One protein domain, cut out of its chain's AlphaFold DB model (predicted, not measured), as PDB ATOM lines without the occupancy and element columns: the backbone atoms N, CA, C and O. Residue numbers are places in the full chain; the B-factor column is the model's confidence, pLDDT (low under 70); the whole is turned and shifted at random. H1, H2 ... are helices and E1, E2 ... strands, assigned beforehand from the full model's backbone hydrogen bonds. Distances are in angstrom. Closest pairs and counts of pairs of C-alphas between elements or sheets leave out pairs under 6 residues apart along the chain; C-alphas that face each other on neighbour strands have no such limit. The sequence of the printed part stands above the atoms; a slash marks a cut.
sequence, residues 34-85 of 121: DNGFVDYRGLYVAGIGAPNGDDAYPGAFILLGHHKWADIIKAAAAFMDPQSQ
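This is residues 34 to 85 of the 121 residues of an uncharacterized protein of Streptomyces hygroscopicus subsp. jinggangensis (strain 5008) (UniProt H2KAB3). A small slab of three antiparallel strands, E1, E2 and E3, has one helix, H1, packed slantwise over one face, with no named helix on the other face. The long loop of residues 49 to 59 joins E2 to E3 and reaches beyond that end of the hairpin. The printed part has 52 residues, with three named strands and then one named helix, in the order E1, E2, E3, H1; the sheet's order is E1 - E2 - E3 and the class is mixed, helices and strands. The whole is compact, with a radius of gyration of the C-alphas of 10.8 A, and its C-alphas span 32 by 23 by 19 A.

Go from the first printed residue to E1, residues 38 to 40, and on to E2, residues 43 to 48: they are a hairpin, antiparallel at 142 degrees, with N 40 and O 43 2.8 A apart, within hydrogen-bond range. E2 and E3, residues 60 to 64, are the next hairpin, antiparallel at 153 degrees, where you find N 48 and O 60 at 2.8 A and N 62 and O 46 at 2.8 A, within hydrogen-bond range. The three strands are a meander, each the antiparallel neighbour of the one before; E2 is the inner strand, and the edge strands E1 and E3 are apart. Then look at H1, residues 69 to 80, which is on the sheet at a height over the sheet of 8.2 A, giving two layers, a helix on one face of a sheet. It lies over E2 and, only just, over E3, on which 3 of its C-alphas fall. On the local plane its line and that of E2 stand at 57 degrees, slantwise to the strands. The closest C-alphas of E2 and H1 are those of Val 45 and Ala 75, 6.7 A apart; those of E1 and H1 are Tyr 40 and Ala 75, 5.7 A apart. In H1, 6 of 8 O i to N i+4 pairs are within hydrogen-bond range.

Find C-alpha 38 at (-34.940, -41.826, -22.362), where E1 begins; it runs 6.3 A to C-alpha 40. E2 runs 16.1 A from C-alpha 43 to C-alpha 48 at (-22.047, -41.449, -20.991). E3 runs 13.7 A from C-alpha 60 to C-alpha 64. H1 runs 17.4 A from C-alpha 69 to C-alpha 80 at (-30.729, -33.136, -18.877).

The two C-alphas farthest apart are those of Asp 54 and His 66, at 32.8 A. The printed part has no cut. The link from E2 to E3 is long, with 11 residues; those from E1 to E2 and from E3 to H1 are tight. The mean pLDDT of the printed part is 74.7, and this predicted model is under 70 at residues 49 to 57, 66 to 67, 82, and 84 to 85.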
ATOM      1  N   ASP A  34     -34.949 -49.507 -18.888       77.75
ATOM      2  CA  ASP A  34     -34.189 -50.416 -18.023       77.75
ATOM      3  C   ASP A  34     -32.672 -50.339 -18.270       77.75
ATOM      4  O   ASP A  34     -31.876 -50.573 -17.356       77.75
ATOM      5  N   ASN A  35     -32.269 -49.933 -19.475       77.44
ATOM      6  CA  ASN A  35     -30.876 -49.713 -19.862       77.44
ATOM      7  C   ASN A  35     -30.436 -48.236 -19.760       77.44
ATOM      8  O   ASN A  35     -29.351 -47.881 -20.221       77.44
ATOM      9  N   GLY A  36     -31.243 -47.369 -19.137       78.69
ATOM     10  CA  GLY A  36     -30.887 -45.971 -18.869       78.69
ATOM     11  C   GLY A  36     -31.109 -45.009 -20.039       78.69
ATOM     12  O   GLY A  36     -30.598 -43.887 -20.008       78.69
ATOM     13  N   PHE A  37     -31.865 -45.425 -21.057       82.44
ATOM     14  CA  PHE A  37     -32.275 -44.555 -22.153       82.44
ATOM     15  C   PHE A  37     -33.594 -43.842 -21.841       82.44
ATOM     16  O   PHE A  37     -34.525 -44.415 -21.279       82.44
ATOM     17  N   VAL A  38     -33.691 -42.590 -22.282       84.06
ATOM     18  CA  VAL A  38     -34.940 -41.826 -22.362       84.06
ATOM     19  C   VAL A  38     -35.458 -41.898 -23.794       84.06
ATOM     20  O   VAL A  38     -34.708 -41.594 -24.722       84.06
ATOM     21  N   ASP A  39     -36.727 -42.275 -23.987       84.50
ATOM     22  CA  ASP A  39     -37.403 -42.101 -25.280       84.50
ATOM     23  C   ASP A  39     -37.838 -40.642 -25.450       84.50
ATOM     24  O   ASP A  39     -38.589 -40.092 -24.642       84.50
ATOM     25  N   TYR A  40     -37.387 -40.019 -26.535       81.19
ATOM     26  CA  TYR A  40     -37.855 -38.717 -26.976       81.19
ATOM     27  C   TYR A  40     -38.344 -38.803 -28.420       81.19
ATOM     28  O   TYR A  40     -37.569 -38.669 -29.367       81.19
ATOM     29  N   ARG A  41     -39.656 -38.995 -28.602       78.75
ATOM     30  CA  ARG A  41     -40.304 -39.041 -29.931       78.75
ATOM     31  C   ARG A  41     -39.699 -40.119 -30.846       78.75
ATOM     32  O   ARG A  41     -39.528 -39.884 -32.043       78.75
ATOM     33  N   GLY A  42     -39.370 -41.286 -30.288       76.50
ATOM     34  CA  GLY A  42     -38.728 -42.380 -31.021       76.50
ATOM     35  C   GLY A  42     -37.219 -42.203 -31.224       76.50
ATOM     36  O   GLY A  42     -36.640 -42.863 -32.087       76.50
ATOM     37  N   LEU A  43     -36.588 -41.274 -30.498       80.38
ATOM     38  CA  LEU A  43     -35.137 -41.160 -30.369       80.38
ATOM     39  C   LEU A  43     -34.748 -41.572 -28.949       80.38
ATOM     40  O   LEU A  43     -35.140 -40.907 -27.993       80.38
ATOM     41  N   TYR A  44     -33.968 -42.639 -28.811       82.62
ATOM     42  CA  TYR A  44     -33.492 -43.092 -27.508       82.62
ATOM     43  C   TYR A  44     -32.178 -42.403 -27.165       82.62
ATOM     44  O   TYR A  44     -31.242 -42.435 -27.966       82.62
ATOM     45  N   VAL A  45     -32.094 -41.801 -25.978       84.19
ATOM     46  CA  VAL A  45     -30.915 -41.045 -25.533       84.19
ATOM     47  C   VAL A  45     -30.419 -41.541 -24.183       84.19
ATOM     48  O   VAL A  45     -31.193 -41.600 -23.233       84.19
ATOM     49  N   ALA A  46     -29.123 -41.837 -24.087       86.19
ATOM     50  CA  ALA A  46     -28.440 -42.159 -22.834       86.19
ATOM     51  C   ALA A  46     -27.175 -41.306 -22.668       86.19
ATOM     52  O   ALA A  46     -26.425 -41.105 -23.621       86.19
ATOM     53  N   GLY A  47     -26.918 -40.813 -21.459       82.25
ATOM     54  CA  GLY A  47     -25.673 -40.119 -21.118       82.25
ATOM     55  C   GLY A  47     -24.512 -41.090 -20.859       82.25
ATOM     56  O   GLY A  47     -24.702 -42.126 -20.227       82.25
ATOM     57  N   ILE A  48     -23.300 -40.746 -21.306       79.69
ATOM     58  CA  ILE A  48     -22.047 -41.449 -20.991       79.69
ATOM     59  C   ILE A  48     -21.158 -40.565 -20.105       79.69
ATOM     60  O   ILE A  48     -20.909 -39.399 -20.417       79.69
ATOM     61  N   GLY A  49     -20.615 -41.164 -19.041       69.12
ATOM     62  CA  GLY A  49     -19.773 -40.491 -18.044       69.12
ATOM     63  C   GLY A  49     -20.592 -39.672 -17.036       69.12
ATOM     64  O   GLY A  49     -21.766 -39.411 -17.254       69.12
ATOM     65  N   ALA A  50     -20.032 -39.271 -15.899       57.59
ATOM     66  CA  ALA A  50     -19.663 -40.223 -14.859       57.59
ATOM     67  C   ALA A  50     -20.745 -40.187 -13.761       57.59
ATOM     68  O   ALA A  50     -21.027 -39.108 -13.254       57.59
ATOM     69  N   PRO A  51     -21.269 -41.337 -13.298       53.34
ATOM     70  CA  PRO A  51     -22.060 -41.392 -12.065       53.34
ATOM     71  C   PRO A  51     -21.216 -41.186 -10.786       53.34
ATOM     72  O   PRO A  51     -21.770 -41.183  -9.693       53.34
ATOM     73  N   ASN A  52     -19.887 -41.025 -10.915       53.62
ATOM     74  CA  ASN A  52     -18.915 -40.893  -9.817       53.62
ATOM     75  C   ASN A  52     -18.066 -39.601  -9.883       53.62
ATOM     76  O   ASN A  52     -17.087 -39.485  -9.147       53.62
ATOM     77  N   GLY A  53     -18.370 -38.677 -10.799       56.84
ATOM     78  CA  GLY A  53     -17.784 -37.333 -10.812       56.84
ATOM     79  C   GLY A  53     -18.761 -36.347 -10.177       56.84
ATOM     80  O   GLY A  53     -19.965 -36.568 -10.256       56.84
ATOM     81  N   ASP A  54     -18.266 -35.255  -9.593       60.44
ATOM     82  CA  ASP A  54     -19.101 -34.156  -9.061       60.44
ATOM     83  C   ASP A  54     -19.903 -33.410 -10.157       60.44
ATOM     84  O   ASP A  54     -20.596 -32.428  -9.883       60.44
ATOM     85  N   ASP A  55     -19.818 -33.859 -11.410       62.88
ATOM     86  CA  ASP A  55     -20.474 -33.241 -12.548       62.88
ATOM     87  C   ASP A  55     -21.957 -33.629 -12.603       62.88
ATOM     88  O   ASP A  55     -22.330 -34.794 -12.731       62.88
ATOM     89  N   ALA A  56     -22.825 -32.618 -12.565       67.56
ATOM     90  CA  ALA A  56     -24.279 -32.783 -12.613       67.56
ATOM     91  C   ALA A  56     -24.816 -33.295 -13.969       67.56
ATOM     92  O   ALA A  56     -26.014 -33.545 -14.097       67.56
ATOM     93  N   TYR A  57     -23.954 -33.431 -14.982       68.88
ATOM     94  CA  TYR A  57     -24.328 -33.750 -16.358       68.88
ATOM     95  C   TYR A  57     -23.365 -34.770 -16.976       68.88
ATOM     96  O   TYR A  57     -22.176 -34.769 -16.653       68.88
ATOM     97  N   PRO A  58     -23.848 -35.620 -17.897       73.00
ATOM     98  CA  PRO A  58     -22.988 -36.562 -18.596       73.00
ATOM     99  C   PRO A  58     -22.022 -35.834 -19.539       73.00
ATOM    100  O   PRO A  58     -22.363 -34.824 -20.154       73.00
ATOM    101  N   GLY A  59     -20.813 -36.379 -19.689       75.38
ATOM    102  CA  GLY A  59     -19.789 -35.820 -20.577       75.38
ATOM    103  C   GLY A  59     -20.062 -36.064 -22.066       75.38
ATOM    104  O   GLY A  59     -19.514 -35.361 -22.914       75.38
ATOM    105  N   ALA A  60     -20.897 -37.053 -22.397       79.94
ATOM    106  CA  ALA A  60     -21.315 -37.367 -23.763       79.94
ATOM    107  C   ALA A  60     -22.699 -38.040 -23.793       79.94
ATOM    108  O   ALA A  60     -23.248 -38.386 -22.751       79.94
ATOM    109  N   PHE A  61     -23.251 -38.259 -24.991       80.94
ATOM    110  CA  PHE A  61     -24.538 -38.933 -25.197       80.94
ATOM    111  C   PHE A  61     -24.444 -40.008 -26.287       80.94
ATOM    112  O   PHE A  61     -23.788 -39.798 -27.308       80.94
ATOM    113  N   ILE A  62     -25.146 -41.125 -26.091       82.44
ATOM    114  CA  ILE A  62     -25.497 -42.101 -27.132       82.44
ATOM    115  C   ILE A  62     -26.920 -41.804 -27.577       82.44
ATOM    116  O   ILE A  62     -27.810 -41.650 -26.740       82.44
ATOM    117  N   LEU A  63     -27.129 -41.754 -28.890       80.94
ATOM    118  CA  LEU A  63     -28.440 -41.581 -29.494       80.94
ATOM    119  C   LEU A  63     -28.727 -42.733 -30.461       80.94
ATOM    120  O   LEU A  63     -27.904 -43.018 -31.329       80.94
ATOM    121  N   LEU A  64     -29.895 -43.362 -30.329       79.56
ATOM    122  CA  LEU A  64     -30.359 -44.442 -31.203       79.56
ATOM    123  C   LEU A  64     -31.685 -44.039 -31.863       79.56
ATOM    124  O   LEU A  64     -32.658 -43.734 -31.174       79.56
ATOM    125  N   GLY A  65     -31.724 -44.037 -33.199       71.44
ATOM    126  CA  GLY A  65     -32.924 -43.745 -33.991       71.44
ATOM    127  C   GLY A  65     -32.650 -42.912 -35.249       71.44
ATOM    128  O   GLY A  65     -31.584 -42.321 -35.412       71.44
ATOM    129  N   HIS A  66     -33.635 -42.847 -36.149       68.50
ATOM    130  CA  HIS A  66     -33.569 -42.071 -37.394       68.50
ATOM    131  C   HIS A  66     -34.164 -40.673 -37.213       68.50
ATOM    132  O   HIS A  66     -35.382 -40.517 -37.266       68.50
ATOM    133  N   HIS A  67     -33.324 -39.645 -37.044       66.06
ATOM    134  CA  HIS A  67     -33.802 -38.284 -36.765       66.06
ATOM    135  C   HIS A  67     -32.947 -37.186 -37.401       66.06
ATOM    136  O   HIS A  67     -31.795 -37.396 -37.780       66.06
ATOM    137  N   LYS A  68     -33.526 -35.985 -37.529       76.12
ATOM    138  CA  LYS A  68     -32.808 -34.796 -38.008       76.12
ATOM    139  C   LYS A  68     -31.951 -34.220 -36.880       76.12
ATOM    140  O   LYS A  68     -32.304 -34.309 -35.709       76.12
ATOM    141  N   TRP A  69     -30.871 -33.528 -37.239       71.50
ATOM    142  CA  TRP A  69     -29.947 -32.894 -36.286       71.50
ATOM    143  C   TRP A  69     -30.635 -32.010 -35.225       71.50
ATOM    144  O   TRP A  69     -30.227 -31.975 -34.069       71.50
ATOM    145  N   ALA A  70     -31.720 -31.321 -35.587       76.19
ATOM    146  CA  ALA A  70     -32.474 -30.487 -34.651       76.19
ATOM    147  C   ALA A  70     -33.180 -31.288 -33.539       76.19
ATOM    148  O   ALA A  70     -33.393 -30.763 -32.446       76.19
ATOM    149  N   ASP A  71     -33.550 -32.538 -33.810       74.00
ATOM    150  CA  ASP A  71     -34.246 -33.401 -32.854       74.00
ATOM    151  C   ASP A  71     -33.257 -34.046 -31.867       74.00
ATOM    152  O   ASP A  71     -33.589 -34.205 -30.695       74.00
ATOM    153  N   ILE A  72     -32.001 -34.259 -32.289       74.94
ATOM    154  CA  ILE A  72     -30.872 -34.672 -31.431       74.94
ATOM    155  C   ILE A  72     -30.659 -33.667 -30.289       74.94
ATOM    156  O   ILE A  72     -30.583 -34.053 -29.125       74.94
ATOM    157  N   ILE A  73     -30.610 -32.367 -30.606       79.25
ATOM    158  CA  ILE A  73     -30.380 -31.308 -29.605       79.25
ATOM    159  C   ILE A  73     -31.511 -31.277 -28.569       79.25
ATOM    160  O   ILE A  73     -31.261 -31.132 -27.373       79.25
ATOM    161  N   LYS A  74     -32.761 -31.438 -29.016       80.00
ATOM    162  CA  LYS A  74     -33.928 -31.444 -28.126       80.00
ATOM    163  C   LYS A  74     -33.959 -32.672 -27.226       80.00
ATOM    164  O   LYS A  74     -34.324 -32.546 -26.064       80.00
ATOM    165  N   ALA A  75     -33.561 -33.830 -27.742       77.88
ATOM    166  CA  ALA A  75     -33.532 -35.056 -26.963       77.88
ATOM    167  C   ALA A  75     -32.412 -35.046 -25.911       77.88
ATOM    168  O   ALA A  75     -32.641 -35.441 -24.772       77.88
ATOM    169  N   ALA A  76     -31.234 -34.501 -26.238       79.06
ATOM    170  CA  ALA A  76     -30.180 -34.270 -25.246       79.06
ATOM    171  C   ALA A  76     -30.632 -33.284 -24.153       79.06
ATOM    172  O   ALA A  76     -30.406 -33.521 -22.968       79.06
ATOM    173  N   ALA A  77     -31.325 -32.205 -24.536       81.88
ATOM    174  CA  ALA A  77     -31.909 -31.270 -23.576       81.88
ATOM    175  C   ALA A  77     -32.965 -31.937 -22.680       81.88
ATOM    176  O   ALA A  77     -32.989 -31.674 -21.483       81.88
ATOM    177  N   ALA A  78     -33.792 -32.827 -23.240       80.88
ATOM    178  CA  ALA A  78     -34.752 -33.612 -22.473       80.88
ATOM    179  C   ALA A  78     -34.055 -34.563 -21.490       80.88
ATOM    180  O   ALA A  78     -34.472 -34.647 -20.347       80.88
ATOM    181  N   PHE A  79     -32.951 -35.219 -21.862       77.38
ATOM    182  CA  PHE A  79     -32.198 -36.058 -20.916       77.38
ATOM    183  C   PHE A  79     -31.660 -35.262 -19.712       77.38
ATOM    184  O   PHE A  79     -31.621 -35.764 -18.589       77.38
ATOM    185  N   MET A  80     -31.233 -34.017 -19.937       80.38
ATOM    186  CA  MET A  80     -30.729 -33.136 -18.877       80.38
ATOM    187  C   MET A  80     -31.835 -32.557 -17.982       80.38
ATOM    188  O   MET A  80     -31.523 -31.988 -16.938       80.38
ATOM    189  N   ASP A  81     -33.110 -32.690 -18.361       81.50
ATOM    190  CA  ASP A  81     -34.237 -32.265 -17.536       81.50
ATOM    191  C   ASP A  81     -34.475 -33.273 -16.392       81.50
ATOM    192  O   ASP A  81     -34.797 -34.438 -16.651       81.50
ATOM    193  N   PRO A  82     -34.389 -32.846 -15.116       68.88
ATOM    194  CA  PRO A  82     -34.629 -33.716 -13.967       68.88
ATOM    195  C   PRO A  82     -36.005 -34.394 -13.969       68.88
ATOM    196  O   PRO A  82     -36.168 -35.435 -13.339       68.88
ATOM    197  N   GLN A  83     -37.007 -33.807 -14.636       73.44
ATOM    198  CA  GLN A  83     -38.360 -34.374 -14.735       73.44
ATOM    199  C   GLN A  83     -38.480 -35.486 -15.785       73.44
ATOM    200  O   GLN A  83     -39.446 -36.246 -15.767       73.44
ATOM    201  N   SER A  84     -37.507 -35.575 -16.688       65.12
ATOM    202  CA  SER A  84     -37.505 -36.492 -17.826       65.12
ATOM    203  C   SER A  84     -36.629 -37.728 -17.589       65.12
ATOM    204  O   SER A  84     -36.611 -38.638 -18.418       65.12
ATOM    205  N   GLN A  85     -35.910 -37.792 -16.462       62.94
ATOM    206  CA  GLN A  85     -35.093 -38.954 -16.127       62.94
ATOM    207  C   GLN A  85     -35.968 -40.168 -15.775       62.94
ATOM    208  O   GLN A  85     -36.928 -40.035 -15.005       62.94
TER     209      GLN A  85